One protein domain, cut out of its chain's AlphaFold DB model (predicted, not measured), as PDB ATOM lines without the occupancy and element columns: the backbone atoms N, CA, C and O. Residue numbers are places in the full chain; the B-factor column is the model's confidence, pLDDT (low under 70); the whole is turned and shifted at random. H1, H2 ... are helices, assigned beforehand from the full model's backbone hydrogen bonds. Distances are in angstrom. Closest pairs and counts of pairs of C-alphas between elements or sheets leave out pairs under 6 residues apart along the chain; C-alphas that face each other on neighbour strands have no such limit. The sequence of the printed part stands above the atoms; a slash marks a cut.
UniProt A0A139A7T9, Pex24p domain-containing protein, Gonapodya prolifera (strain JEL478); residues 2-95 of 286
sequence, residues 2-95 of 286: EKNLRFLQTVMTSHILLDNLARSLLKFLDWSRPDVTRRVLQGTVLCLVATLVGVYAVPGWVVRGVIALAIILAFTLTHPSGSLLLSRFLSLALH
ATOM      1  N   GLU A   2      13.494  12.994 -70.927       73.50
ATOM      2  CA  GLU A   2      14.208  12.699 -69.669       73.50
ATOM      3  C   GLU A   2      13.943  13.690 -68.514       73.50
ATOM      4  O   GLU A   2      13.721  13.279 -67.379       73.50
ATOM      5  N   LYS A   3      13.878  15.000 -68.796       73.12
ATOM      6  CA  LYS A   3      13.587  16.028 -67.775       73.12
ATOM      7  C   LYS A   3      12.200  15.870 -67.132       73.12
ATOM      8  O   LYS A   3      12.063  16.097 -65.935       73.12
ATOM      9  N   ASN A   4      11.200  15.431 -67.902       77.25
ATOM     10  CA  ASN A   4       9.840  15.226 -67.395       77.25
ATOM     11  C   ASN A   4       9.772  13.991 -66.490       77.25
ATOM     12  O   ASN A   4       9.084  14.019 -65.475       77.25
ATOM     13  N   LEU A   5      10.533  12.940 -66.819       74.12
ATOM     14  CA  LEU A   5      10.648  11.749 -65.977       74.12
ATOM     15  C   LEU A   5      11.321  12.073 -64.643       74.12
ATOM     16  O   LEU A   5      10.801  11.683 -63.604       74.12
ATOM     17  N   ARG A   6      12.411  12.852 -64.651       70.88
ATOM     18  CA  ARG A   6      13.060  13.295 -63.405       70.88
ATOM     19  C   ARG A   6      12.136  14.161 -62.550       70.88
ATOM     20  O   ARG A   6      12.086  13.977 -61.342       70.88
ATOM     21  N   PHE A   7      11.373  15.072 -63.159       78.06
ATOM     22  CA  PHE A   7      10.400  15.887 -62.426       78.06
ATOM     23  C   PHE A   7       9.314  15.028 -61.766       78.06
ATOM     24  O   PHE A   7       9.070  15.172 -60.569       78.06
ATOM     25  N   LEU A   8       8.712  14.099 -62.516       73.69
ATOM     26  CA  LEU A   8       7.720  13.169 -61.973       73.69
ATOM     27  C   LEU A   8       8.314  12.319 -60.844       73.69
ATOM     28  O   LEU A   8       7.690  12.200 -59.796       73.69
ATOM     29  N   GLN A   9       9.541  11.815 -61.004       75.19
ATOM     30  CA  GLN A   9      10.246  11.078 -59.952       75.19
ATOM     31  C   GLN A   9      10.438  11.915 -58.686       75.19
ATOM     32  O   GLN A   9      10.157  11.426 -57.594       75.19
ATOM     33  N   THR A  10      10.859  13.177 -58.806       77.44
ATOM     34  CA  THR A  10      11.022  14.067 -57.648       77.44
ATOM     35  C   THR A  10       9.687  14.319 -56.952       77.44
ATOM     36  O   THR A  10       9.592  14.143 -55.739       77.44
ATOM     37  N   VAL A  11       8.638  14.669 -57.705       75.19
ATOM     38  CA  VAL A  11       7.304  14.942 -57.144       75.19
ATOM     39  C   VAL A  11       6.730  13.708 -56.449       75.19
ATOM     40  O   VAL A  11       6.173  13.823 -55.355       75.19
ATOM     41  N   MET A  12       6.904  12.527 -57.046       73.62
ATOM     42  CA  MET A  12       6.476  11.260 -56.456       73.62
ATOM     43  C   MET A  12       7.277  10.922 -55.202       73.62
ATOM     44  O   MET A  12       6.683  10.561 -54.193       73.62
ATOM     45  N   THR A  13       8.598  11.110 -55.225       77.38
ATOM     46  CA  THR A  13       9.457  10.901 -54.048       77.38
ATOM     47  C   THR A  13       9.019  11.784 -52.886       77.38
ATOM     48  O   THR A  13       8.862  11.301 -51.766       77.38
ATOM     49  N   SER A  14       8.721  13.058 -53.151       73.19
ATOM     50  CA  SER A  14       8.182  13.970 -52.141       73.19
ATOM     51  C   SER A  14       6.811  13.533 -51.616       73.19
ATOM     52  O   SER A  14       6.592  13.603 -50.410       73.19
ATOM     53  N   HIS A  15       5.909  13.046 -52.474       71.94
ATOM     54  CA  HIS A  15       4.601  12.540 -52.038       71.94
ATOM     55  C   HIS A  15       4.717  11.275 -51.187       71.94
ATOM     56  O   HIS A  15       4.034  11.181 -50.174       71.94
ATOM     57  N   ILE A  16       5.602  10.339 -51.543       73.69
ATOM     58  CA  ILE A  16       5.877   9.150 -50.722       73.69
ATOM     59  C   ILE A  16       6.396   9.581 -49.361       73.69
ATOM     60  O   ILE A  16       5.907   9.110 -48.347       73.69
ATOM     61  N   LEU A  17       7.373  10.489 -49.314       73.00
ATOM     62  CA  LEU A  17       7.914  10.968 -48.044       73.00
ATOM     63  C   LEU A  17       6.833  11.639 -47.190       73.00
ATOM     64  O   LEU A  17       6.779  11.387 -45.987       73.00
ATOM     65  N   LEU A  18       5.953  12.434 -47.803       70.81
ATOM     66  CA  LEU A  18       4.838  13.074 -47.111       70.81
ATOM     67  C   LEU A  18       3.810  12.051 -46.603       70.81
ATOM     68  O   LEU A  18       3.377  12.161 -45.462       70.81
ATOM     69  N   ASP A  19       3.454  11.043 -47.403       76.38
ATOM     70  CA  ASP A  19       2.556   9.953 -46.996       76.38
ATOM     71  C   ASP A  19       3.178   9.119 -45.868       76.38
ATOM     72  O   ASP A  19       2.520   8.824 -44.876       76.38
ATOM     73  N   ASN A  20       4.476   8.813 -45.951       72.25
ATOM     74  CA  ASN A  20       5.212   8.100 -44.905       72.25
ATOM     75  C   ASN A  20       5.225   8.883 -43.600       72.25
ATOM     76  O   ASN A  20       5.056   8.294 -42.536       72.25
ATOM     77  N   LEU A  21       5.434  10.199 -43.685       74.81
ATOM     78  CA  LEU A  21       5.399  11.102 -42.543       74.81
ATOM     79  C   LEU A  21       3.983  11.186 -41.963       74.81
ATOM     80  O   LEU A  21       3.803  11.047 -40.759       74.81
ATOM     81  N   ALA A  22       2.963  11.368 -42.800       71.75
ATOM     82  CA  ALA A  22       1.575  11.412 -42.358       71.75
ATOM     83  C   ALA A  22       1.172  10.097 -41.679       71.75
ATOM     84  O   ALA A  22       0.588  10.113 -40.601       71.75
ATOM     85  N   ARG A  23       1.547   8.954 -42.258       64.56
ATOM     86  CA  ARG A  23       1.288   7.629 -41.690       64.56
ATOM     87  C   ARG A  23       2.106   7.356 -40.436       64.56
ATOM     88  O   ARG A  23       1.574   6.743 -39.520       64.56
ATOM     89  N   SER A  24       3.364   7.792 -40.351       74.06
ATOM     90  CA  SER A  24       4.147   7.645 -39.119       74.06
ATOM     91  C   SER A  24       3.538   8.476 -37.993       74.06
ATOM     92  O   SER A  24       3.367   7.961 -36.893       74.06
ATOM     93  N   LEU A  25       3.083   9.697 -38.291       71.31
ATOM     94  CA  LEU A  25       2.303  10.527 -37.372       71.31
ATOM     95  C   LEU A  25       0.966   9.868 -36.997       71.31
ATOM     96  O   LEU A  25       0.583   9.892 -35.831       71.31
ATOM     97  N   LEU A  26       0.286   9.215 -37.945       73.69
ATOM     98  CA  LEU A  26      -0.943   8.458 -37.683       73.69
ATOM     99  C   LEU A  26      -0.700   7.189 -36.855       73.69
ATOM    100  O   LEU A  26      -1.555   6.840 -36.055       73.69
ATOM    101  N   LYS A  27       0.461   6.527 -36.966       69.44
ATOM    102  CA  LYS A  27       0.834   5.407 -36.078       69.44
ATOM    103  C   LYS A  27       0.960   5.858 -34.618       69.44
ATOM    104  O   LYS A  27       0.697   5.067 -33.722       69.44
ATOM    105  N   PHE A  28       1.322   7.120 -34.369       65.12
ATOM    106  CA  PHE A  28       1.282   7.700 -33.020       65.12
ATOM    107  C   PHE A  28      -0.139   8.076 -32.570       65.12
ATOM    108  O   PHE A  28      -0.389   8.186 -31.370       65.12
ATOM    109  N   LEU A  29      -1.084   8.226 -33.504       65.94
ATOM    110  CA  LEU A  29      -2.524   8.296 -33.239       65.94
ATOM    111  C   LEU A  29      -3.101   6.879 -33.132       65.94
ATOM    112  O   LEU A  29      -3.996   6.480 -33.872       65.94
ATOM    113  N   ASP A  30      -2.575   6.105 -32.188       72.56
ATOM    114  CA  ASP A  30      -3.168   4.824 -31.841       72.56
ATOM    115  C   ASP A  30      -4.465   5.067 -31.050       72.56
ATOM    116  O   ASP A  30      -4.446   5.583 -29.930       72.56
ATOM    117  N   TRP A  31      -5.608   4.724 -31.647       76.06
ATOM    118  CA  TRP A  31      -6.925   4.830 -31.010       76.06
ATOM    119  C   TRP A  31      -7.132   3.789 -29.901       76.06
ATOM    120  O   TRP A  31      -8.108   3.884 -29.159       76.06
ATOM    121  N   SER A  32      -6.210   2.829 -29.743       83.50
ATOM    122  CA  SER A  32      -6.226   1.863 -28.638       83.50
ATOM    123  C   SER A  32      -5.992   2.516 -27.268       83.50
ATOM    124  O   SER A  32      -6.357   1.942 -26.241       83.50
ATOM    125  N   ARG A  33      -5.418   3.731 -27.233       81.56
ATOM    126  CA  ARG A  33      -5.121   4.494 -26.008       81.56
ATOM    127  C   ARG A  33      -5.878   5.827 -25.988       81.56
ATOM    128  O   ARG A  33      -5.257   6.878 -26.175       81.56
ATOM    129  N   PRO A  34      -7.193   5.817 -25.699       87.81
ATOM    130  CA  PRO A  34      -8.066   6.979 -25.870       87.81
ATOM    131  C   PRO A  34      -7.599   8.217 -25.094       87.81
ATOM    132  O   PRO A  34      -7.791   9.338 -25.560       87.81
ATOM    133  N   ASP A  35      -6.931   8.042 -23.952       84.81
ATOM    134  CA  ASP A  35      -6.411   9.154 -23.152       84.81
ATOM    135  C   ASP A  35      -5.266   9.906 -23.837       84.81
ATOM    136  O   ASP A  35      -5.215  11.139 -23.800       84.81
ATOM    137  N   VAL A  36      -4.352   9.182 -24.490       77.44
ATOM    138  CA  VAL A  36      -3.227   9.785 -25.221       77.44
ATOM    139  C   VAL A  36      -3.751  10.448 -26.488       77.44
ATOM    140  O   VAL A  36      -3.455  11.619 -26.729       77.44
ATOM    141  N   THR A  37      -4.605   9.751 -27.244       82.19
ATOM    142  CA  THR A  37      -5.241  10.281 -28.458       82.19
ATOM    143  C   THR A  37      -6.026  11.556 -28.155       82.19
ATOM    144  O   THR A  37      -5.903  12.543 -28.878       82.19
ATOM    145  N   ARG A  38      -6.778  11.586 -27.044       84.38
ATOM    146  CA  ARG A  38      -7.544  12.763 -26.614       84.38
ATOM    147  C   ARG A  38      -6.642  13.946 -26.274       84.38
ATOM    148  O   ARG A  38      -6.962  15.060 -26.681       84.38
ATOM    149  N   ARG A  39      -5.523  13.730 -25.573       80.12
ATOM    150  CA  ARG A  39      -4.556  14.801 -25.263       80.12
ATOM    151  C   ARG A  39      -3.890  15.349 -26.523       80.12
ATOM    152  O   ARG A  39      -3.781  16.565 -26.663       80.12
ATOM    153  N   VAL A  40      -3.494  14.473 -27.450       77.19
ATOM    154  CA  VAL A  40      -2.922  14.873 -28.746       77.19
ATOM    155  C   VAL A  40      -3.941  15.684 -29.544       77.19
ATOM    156  O   VAL A  40      -3.630  16.793 -29.969       77.19
ATOM    157  N   LEU A  41      -5.182  15.200 -29.657       82.81
ATOM    158  CA  LEU A  41      -6.265  15.892 -30.359       82.81
ATOM    159  C   LEU A  41      -6.562  17.266 -29.744       82.81
ATOM    160  O   LEU A  41      -6.666  18.252 -30.470       82.81
ATOM    161  N   GLN A  42      -6.660  17.353 -28.414       85.12
ATOM    162  CA  GLN A  42      -6.842  18.623 -27.705       85.12
ATOM    163  C   GLN A  42      -5.696  19.596 -27.997       85.12
ATOM    164  O   GLN A  42      -5.955  20.764 -28.283       85.12
ATOM    165  N   GLY A  43      -4.448  19.119 -27.991       79.88
ATOM    166  CA  GLY A  43      -3.280  19.917 -28.360       79.88
ATOM    167  C   GLY A  43      -3.339  20.419 -29.805       79.88
ATOM    168  O   GLY A  43      -3.113  21.601 -30.055       79.88
ATOM    169  N   THR A  44      -3.709  19.560 -30.760       77.44
ATOM    170  CA  THR A  44      -3.849  19.940 -32.174       77.44
ATOM    171  C   THR A  44      -4.957  20.971 -32.381       77.44
ATOM    172  O   THR A  44      -4.739  21.963 -33.075       77.44
ATOM    173  N   VAL A  45      -6.122  20.785 -31.750       82.94
ATOM    174  CA  VAL A  45      -7.234  21.747 -31.808       82.94
ATOM    175  C   VAL A  45      -6.821  23.082 -31.191       82.94
ATOM    176  O   VAL A  45      -7.068  24.124 -31.795       82.94
ATOM    177  N   LEU A  46      -6.135  23.073 -30.044       83.75
ATOM    178  CA  LEU A  46      -5.628  24.290 -29.409       83.75
ATOM    179  C   LEU A  46      -4.635  25.026 -30.322       83.75
ATOM    180  O   LEU A  46      -4.752  26.237 -30.492       83.75
ATOM    181  N   CYS A  47      -3.703  24.308 -30.958       75.12
ATOM    182  CA  CYS A  47      -2.770  24.883 -31.930       75.12
ATOM    183  C   CYS A  47      -3.487  25.461 -33.155       75.12
ATOM    184  O   CYS A  47      -3.134  26.551 -33.603       75.12
ATOM    185  N   LEU A  48      -4.506  24.782 -33.691       74.94
ATOM    186  CA  LEU A  48      -5.299  25.290 -34.814       74.94
ATOM    187  C   LEU A  48      -6.059  26.562 -34.434       74.94
ATOM    188  O   LEU A  48      -6.015  27.537 -35.179       74.94
ATOM    189  N   VAL A  49      -6.699  26.585 -33.263       78.88
ATOM    190  CA  VAL A  49      -7.391  27.774 -32.748       78.88
ATOM    191  C   VAL A  49      -6.399  28.908 -32.508       78.88
ATOM    192  O   VAL A  49      -6.645  30.017 -32.965       78.88
ATOM    193  N   ALA A  50      -5.255  28.648 -31.874       70.75
ATOM    194  CA  ALA A  50      -4.206  29.648 -31.674       70.75
ATOM    195  C   ALA A  50      -3.668  30.192 -33.005       70.75
ATOM    196  O   ALA A  50      -3.436  31.390 -33.132       70.75
ATOM    197  N   THR A  51      -3.532  29.335 -34.020       74.38
ATOM    198  CA  THR A  51      -3.130  29.741 -35.372       74.38
ATOM    199  C   THR A  51      -4.203  30.604 -36.029       74.38
ATOM    200  O   THR A  51      -3.882  31.655 -36.572       74.38
ATOM    201  N   LEU A  52      -5.479  30.217 -35.947       75.56
ATOM    202  CA  LEU A  52      -6.602  30.983 -36.498       75.56
ATOM    203  C   LEU A  52      -6.767  32.335 -35.800       75.56
ATOM    204  O   LEU A  52      -6.917  33.350 -36.475       75.56
ATOM    205  N   VAL A  53      -6.683  32.365 -34.468       76.31
ATOM    206  CA  VAL A  53      -6.689  33.597 -33.670       76.31
ATOM    207  C   VAL A  53      -5.477  34.445 -34.021       76.31
ATOM    208  O   VAL A  53      -5.634  35.639 -34.216       76.31
ATOM    209  N   GLY A  54      -4.295  33.851 -34.180       71.88
ATOM    210  CA  GLY A  54      -3.113  34.543 -34.683       71.88
ATOM    211  C   GLY A  54      -3.387  35.187 -36.040       71.88
ATOM    212  O   GLY A  54      -3.203  36.382 -36.190       71.88
ATOM    213  N   VAL A  55      -3.917  34.446 -37.008       72.19
ATOM    214  CA  VAL A  55      -4.227  34.964 -38.351       72.19
ATOM    215  C   VAL A  55      -5.284  36.077 -38.329       72.19
ATOM    216  O   VAL A  55      -5.161  37.027 -39.099       72.19
ATOM    217  N   TYR A  56      -6.296  35.987 -37.461       74.62
ATOM    218  CA  TYR A  56      -7.386  36.970 -37.377       74.62
ATOM    219  C   TYR A  56      -7.071  38.190 -36.501       74.62
ATOM    220  O   TYR A  56      -7.494  39.298 -36.819       74.62
ATOM    221  N   ALA A  57      -6.357  38.002 -35.392       76.75
ATOM    222  CA  ALA A  57      -5.984  39.067 -34.461       76.75
ATOM    223  C   ALA A  57      -4.764  39.846 -34.951       76.75
ATOM    224  O   ALA A  57      -4.589  41.013 -34.604       76.75
ATOM    225  N   VAL A  58      -3.916  39.214 -35.764       72.56
ATOM    226  CA  VAL A  58      -2.812  39.888 -36.426       72.56
ATOM    227  C   VAL A  58      -3.398  40.748 -37.549       72.56
ATOM    228  O   VAL A  58      -3.984  40.216 -38.494       72.56
ATOM    229  N   PRO A  59      -3.243  42.082 -37.490       80.12
ATOM    230  CA  PRO A  59      -3.727  42.957 -38.543       80.12
ATOM    231  C   PRO A  59      -3.212  42.484 -39.902       80.12
ATOM    232  O   PRO A  59      -2.033  42.147 -40.036       80.12
ATOM    233  N   GLY A  60      -4.061  42.497 -40.931       75.81
ATOM    234  CA  GLY A  60      -3.719  41.932 -42.243       75.81
ATOM    235  C   GLY A  60      -2.416  42.463 -42.862       75.81
ATOM    236  O   GLY A  60      -1.823  41.793 -43.703       75.81
ATOM    237  N   TRP A  61      -1.916  43.628 -42.429       77.69
ATOM    238  CA  TRP A  61      -0.613  44.159 -42.839       77.69
ATOM    239  C   TRP A  61       0.584  43.358 -42.300       77.69
ATOM    240  O   TRP A  61       1.574  43.216 -43.013       77.69
ATOM    241  N   VAL A  62       0.495  42.771 -41.104       77.69
ATOM    242  CA  VAL A  62       1.551  41.908 -40.549       77.69
ATOM    243  C   VAL A  62       1.552  40.552 -41.256       77.69
ATOM    244  O   VAL A  62       2.619  40.086 -41.643       77.69
ATOM    245  N   VAL A  63       0.382  39.949 -41.517       74.75
ATOM    246  CA  VAL A  63       0.291  38.690 -42.290       74.75
ATOM    247  C   VAL A  63       0.857  38.880 -43.701       74.75
ATOM    248  O   VAL A  63       1.700  38.101 -44.142       74.75
ATOM    249  N   ARG A  64       0.474  39.966 -44.390       76.31
ATOM    250  CA  ARG A  64       1.056  40.336 -45.695       76.31
ATOM    251  C   ARG A  64       2.564  40.585 -45.600       76.31
ATOM    252  O   ARG A  64       3.287  40.193 -46.508       76.31
ATOM    253  N   GLY A  65       3.040  41.181 -44.505       81.00
ATOM    254  CA  GLY A  65       4.463  41.396 -44.243       81.00
ATOM    255  C   GLY A  65       5.251  40.094 -44.084       81.00
ATOM    256  O   GLY A  65       6.311  39.949 -44.685       81.00
ATOM    257  N   VAL A  66       4.718  39.121 -43.339       77.12
ATOM    258  CA  VAL A  66       5.345  37.799 -43.159       77.12
ATOM    259  C   VAL A  66       5.352  37.010 -44.470       77.12
ATOM    260  O   VAL A  66       6.379  36.434 -44.820       77.12
ATOM    261  N   ILE A  67       4.254  37.030 -45.235       76.75
ATOM    262  CA  ILE A  67       4.186  36.384 -46.556       76.75
ATOM    263  C   ILE A  67       5.187  37.028 -47.526       76.75
ATOM    264  O   ILE A  67       5.945  36.319 -48.181       76.75
ATOM    265  N   ALA A  68       5.247  38.363 -47.587       77.06
ATOM    266  CA  ALA A  68       6.215  39.072 -48.420       77.06
ATOM    267  C   ALA A  68       7.661  38.741 -48.017       77.06
ATOM    268  O   ALA A  68       8.497  38.495 -48.885       77.06
ATOM    269  N   LEU A  69       7.949  38.664 -46.714       81.19
ATOM    270  CA  LEU A  69       9.264  38.273 -46.206       81.19
ATOM    271  C   LEU A  69       9.620  36.834 -46.602       81.19
ATOM    272  O   LEU A  69      10.737  36.596 -47.053       81.19
ATOM    273  N   ALA A  70       8.682  35.890 -46.487       79.31
ATOM    274  CA  ALA A  70       8.885  34.498 -46.882       79.31
ATOM    275  C   ALA A  70       9.137  34.353 -48.392       79.31
ATOM    276  O   ALA A  70      10.028  33.606 -48.791       79.31
ATOM    277  N   ILE A  71       8.416  35.112 -49.227       79.00
ATOM    278  CA  ILE A  71       8.626  35.155 -50.685       79.00
ATOM    279  C   ILE A  71      10.009  35.721 -51.016       79.00
ATOM    280  O   ILE A  71      10.728  35.136 -51.824       79.00
ATOM    281  N   ILE A  72      10.414  36.822 -50.372       77.44
ATOM    282  CA  ILE A  72      11.750  37.407 -50.555       77.44
ATOM    283  C   ILE A  72      12.826  36.397 -50.144       77.44
ATOM    284  O   ILE A  72      13.780  36.193 -50.889       77.44
ATOM    285  N   LEU A  73      12.652  35.711 -49.010       77.62
ATOM    286  CA  LEU A  73      13.600  34.708 -48.530       77.62
ATOM    287  C   LEU A  73      13.720  33.533 -49.516       77.62
ATOM    288  O   LEU A  73      14.827  33.182 -49.925       77.62
ATOM    289  N   ALA A  74      12.592  32.979 -49.967       79.62
ATOM    290  CA  ALA A  74      12.557  31.896 -50.947       79.62
ATOM    291  C   ALA A  74      13.195  32.303 -52.287       79.62
ATOM    292  O   ALA A  74      13.975  31.539 -52.856       79.62
ATOM    293  N   PHE A  75      12.936  33.527 -52.758       81.38
ATOM    294  CA  PHE A  75      13.552  34.077 -53.968       81.38
ATOM    295  C   PHE A  75      15.070  34.242 -53.808       81.38
ATOM    296  O   PHE A  75      15.833  33.884 -54.704       81.38
ATOM    297  N   THR A  76      15.536  34.711 -52.645       73.81
ATOM    298  CA  THR A  76      16.976  34.853 -52.381       73.81
ATOM    299  C   THR A  76      17.716  33.523 -52.274       73.81
ATOM    300  O   THR A  76      18.892  33.467 -52.624       73.81
ATOM    301  N   LEU A  77      17.042  32.460 -51.822       74.00
ATOM    302  CA  LEU A  77      17.622  31.119 -51.689       74.00
ATOM    303  C   LEU A  77      17.658  30.346 -53.013       74.00
ATOM    304  O   LEU A  77      18.512  29.485 -53.194       74.00
ATOM    305  N   THR A  78      16.738  30.637 -53.934       82.44
ATOM    306  CA  THR A  78      16.606  29.903 -55.204       82.44
ATOM    307  C   THR A  78      17.327  30.570 -56.372       82.44
ATOM    308  O   THR A  78      17.728  29.874 -57.304       82.44
ATOM    309  N   HIS A  79      17.531  31.892 -56.335       75.00
ATOM    310  CA  HIS A  79      18.149  32.630 -57.435       75.00
ATOM    311  C   HIS A  79      19.595  33.056 -57.106       75.00
ATOM    312  O   HIS A  79      19.818  33.717 -56.091       75.00
ATOM    313  N   PRO A  80      20.594  32.789 -57.972       73.44
ATOM    314  CA  PRO A  80      22.002  33.131 -57.709       73.44
ATOM    315  C   PRO A  80      22.260  34.644 -57.559       73.44
ATOM    316  O   PRO A  80      23.143  35.064 -56.810       73.44
ATOM    317  N   SER A  81      21.435  35.480 -58.195       78.94
ATOM    318  CA  SER A  81      21.422  36.942 -58.036       78.94
ATOM    319  C   SER A  81      20.819  37.420 -56.705       78.94
ATOM    320  O   SER A  81      20.992  38.580 -56.329       78.94
ATOM    321  N   GLY A  82      20.143  36.539 -55.962       70.75
ATOM    322  CA  GLY A  82      19.513  36.829 -54.674       70.75
ATOM    323  C   GLY A  82      20.504  37.192 -53.567       70.75
ATOM    324  O   GLY A  82      20.189  38.004 -52.699       70.75
ATOM    325  N   SER A  83      21.735  36.682 -53.646       75.38
ATOM    326  CA  SER A  83      22.826  36.996 -52.710       75.38
ATOM    327  C   SER A  83      23.188  38.494 -52.684       75.38
ATOM    328  O   SER A  83      23.464  39.060 -51.622       75.38
ATOM    329  N   LEU A  84      23.105  39.175 -53.833       81.06
ATOM    330  CA  LEU A  84      23.368  40.614 -53.954       81.06
ATOM    331  C   LEU A  84      22.245  41.464 -53.344       81.06
ATOM    332  O   LEU A  84      22.510  42.510 -52.754       81.06
ATOM    333  N   LEU A  85      20.995  41.009 -53.444       77.06
ATOM    334  CA  LEU A  85      19.852  41.684 -52.826       77.06
ATOM    335  C   LEU A  85      19.830  41.471 -51.310       77.06
ATOM    336  O   LEU A  85      19.564  42.416 -50.567       77.06
ATOM    337  N   LEU A  86      20.187  40.269 -50.850       77.50
ATOM    338  CA  LEU A  86      20.259  39.937 -49.429       77.50
ATOM    339  C   LEU A  86      21.318  40.780 -48.703       77.50
ATOM    340  O   LEU A  86      21.050  41.281 -47.615       77.50
ATOM    341  N   SER A  87      22.488  41.008 -49.313       81.31
ATOM    342  CA  SER A  87      23.539  41.846 -48.712       81.31
ATOM    343  C   SER A  87      23.112  43.314 -48.565       81.31
ATOM    344  O   SER A  87      23.351  43.928 -47.522       81.31
ATOM    345  N   ARG A  88      22.396  43.867 -49.555       82.31
ATOM    346  CA  ARG A  88      21.833  45.226 -49.473       82.31
ATOM    347  C   ARG A  88      20.713  45.327 -48.440       82.31
ATOM    348  O   ARG A  88      20.682  46.295 -47.680       82.31
ATOM    349  N   PHE A  89      19.845  44.321 -48.355       80.19
ATOM    350  CA  PHE A  89      18.791  44.262 -47.339       80.19
ATOM    351  C   PHE A  89      19.350  44.126 -45.923       80.19
ATOM    352  O   PHE A  89      18.902  44.835 -45.024       80.19
ATOM    353  N   LEU A  90      20.355  43.273 -45.715       81.12
ATOM    354  CA  LEU A  90      21.030  43.125 -44.426       81.12
ATOM    355  C   LEU A  90      21.744  44.416 -44.019       81.12
ATOM    356  O   LEU A  90      21.649  44.811 -42.863       81.12
ATOM    357  N   SER A  91      22.385  45.118 -44.958       84.88
ATOM    358  CA  SER A  91      23.000  46.426 -44.691       84.88
ATOM    359  C   SER A  91      21.970  47.471 -44.238       84.88
ATOM    360  O   SER A  91      22.190  48.180 -43.249       84.88
ATOM    361  N   LEU A  92      20.803  47.510 -44.894       83.94
ATOM    362  CA  LEU A  92      19.693  48.392 -44.528       83.94
ATOM    363  C   LEU A  92      19.091  48.012 -43.163       83.94
ATOM    364  O   LEU A  92      18.889  48.872 -42.307       83.94
ATOM    365  N   ALA A  93      18.855  46.720 -42.926       78.88
ATOM    366  CA  ALA A  93      18.315  46.206 -41.671       78.88
ATOM    367  C   ALA A  93      19.274  46.447 -40.497       78.88
ATOM    368  O   ALA A  93      18.837  46.816 -39.407       78.88
ATOM    369  N   LEU A  94      20.584  46.306 -40.718       82.50
ATOM    370  CA  LEU A  94      21.611  46.649 -39.738       82.50
ATOM    371  C   LEU A  94      21.641  48.155 -39.465       82.50
ATOM    372  O   LEU A  94      21.740  48.524 -38.301       82.50
ATOM    373  N   HIS A  95      21.468  49.017 -40.473       82.75
ATOM    374  CA  HIS A  95      21.340  50.470 -40.278       82.75
ATOM    375  C   HIS A  95      20.093  50.859 -39.470       82.75
ATOM    376  O   HIS A  95      20.162  51.705 -38.577       82.75
TER     377      HIS A  95
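AT A GLANCE: This is residues 2 to 95 of the 286 residues of the protein "Pex24p domain-containing protein" of Gonapodya prolifera (strain JEL478) (UniProt A0A139A7T9). Four helices follow one another as an open zigzag with no shared core: the two longest, H1 and H2, make a wide V, H3 turns off at the far end of H2, and H4 folds back from the end of H3 in a smaller V. The arm H1 sticks out with residues 2 to 27 standing free. Look for 94 printed residues with four named helices, in the order H1, H2, H3, H4, and no named strand; the class is all helix. The whole is extended, with a radius of gyration of the C-alphas of 20.4 A, and flat, spanning 55 by 48 by 21 A.

HOW THE PARTS SIT: Begin with the longest helix, H1, residues 2 to 28, which touches no helix. It is apart from H2, residues 34 to 57, but only just: their closest C-alphas are 8.4 A apart. Next look at H3, residues 60 to 78: it is close to H2 but not clearly touching, the closest C-alphas being those of Val 55 and Val 63, 7.1 A apart, and their lines are about perpendicular at 78 degrees. H4, residues 82 to 95, touches H3 only at the corner by their link, where the closest C-alphas, of Thr 76 and Gly 82, are 3.9 A apart. H3 and H4 run opposite ways at a steep tilt of 47 degrees. In H1, H2, H3 and H4 every O i to N i+4 pair is within hydrogen-bond range.

IN THESE COORDINATES: Find C-alpha 2 at (14.208, 12.699, -69.669); from there H1 runs 39.2 A to C-alpha 28. H2 runs 33.3 A from Pro 34 to Ala 57, and H3 26.9 A from Gly 60 to Thr 78. H4 runs 19.9 A from Gly 82 to C-alpha 95 at (21.340, 50.470, -40.278).

THE WHOLE: The two C-alphas farthest apart, of Ser 32 and His 95, are 57.1 A apart. The printed part has no cut, and its three links are tight. Confidence is under 70 at residue 23 and residues 27 to 29.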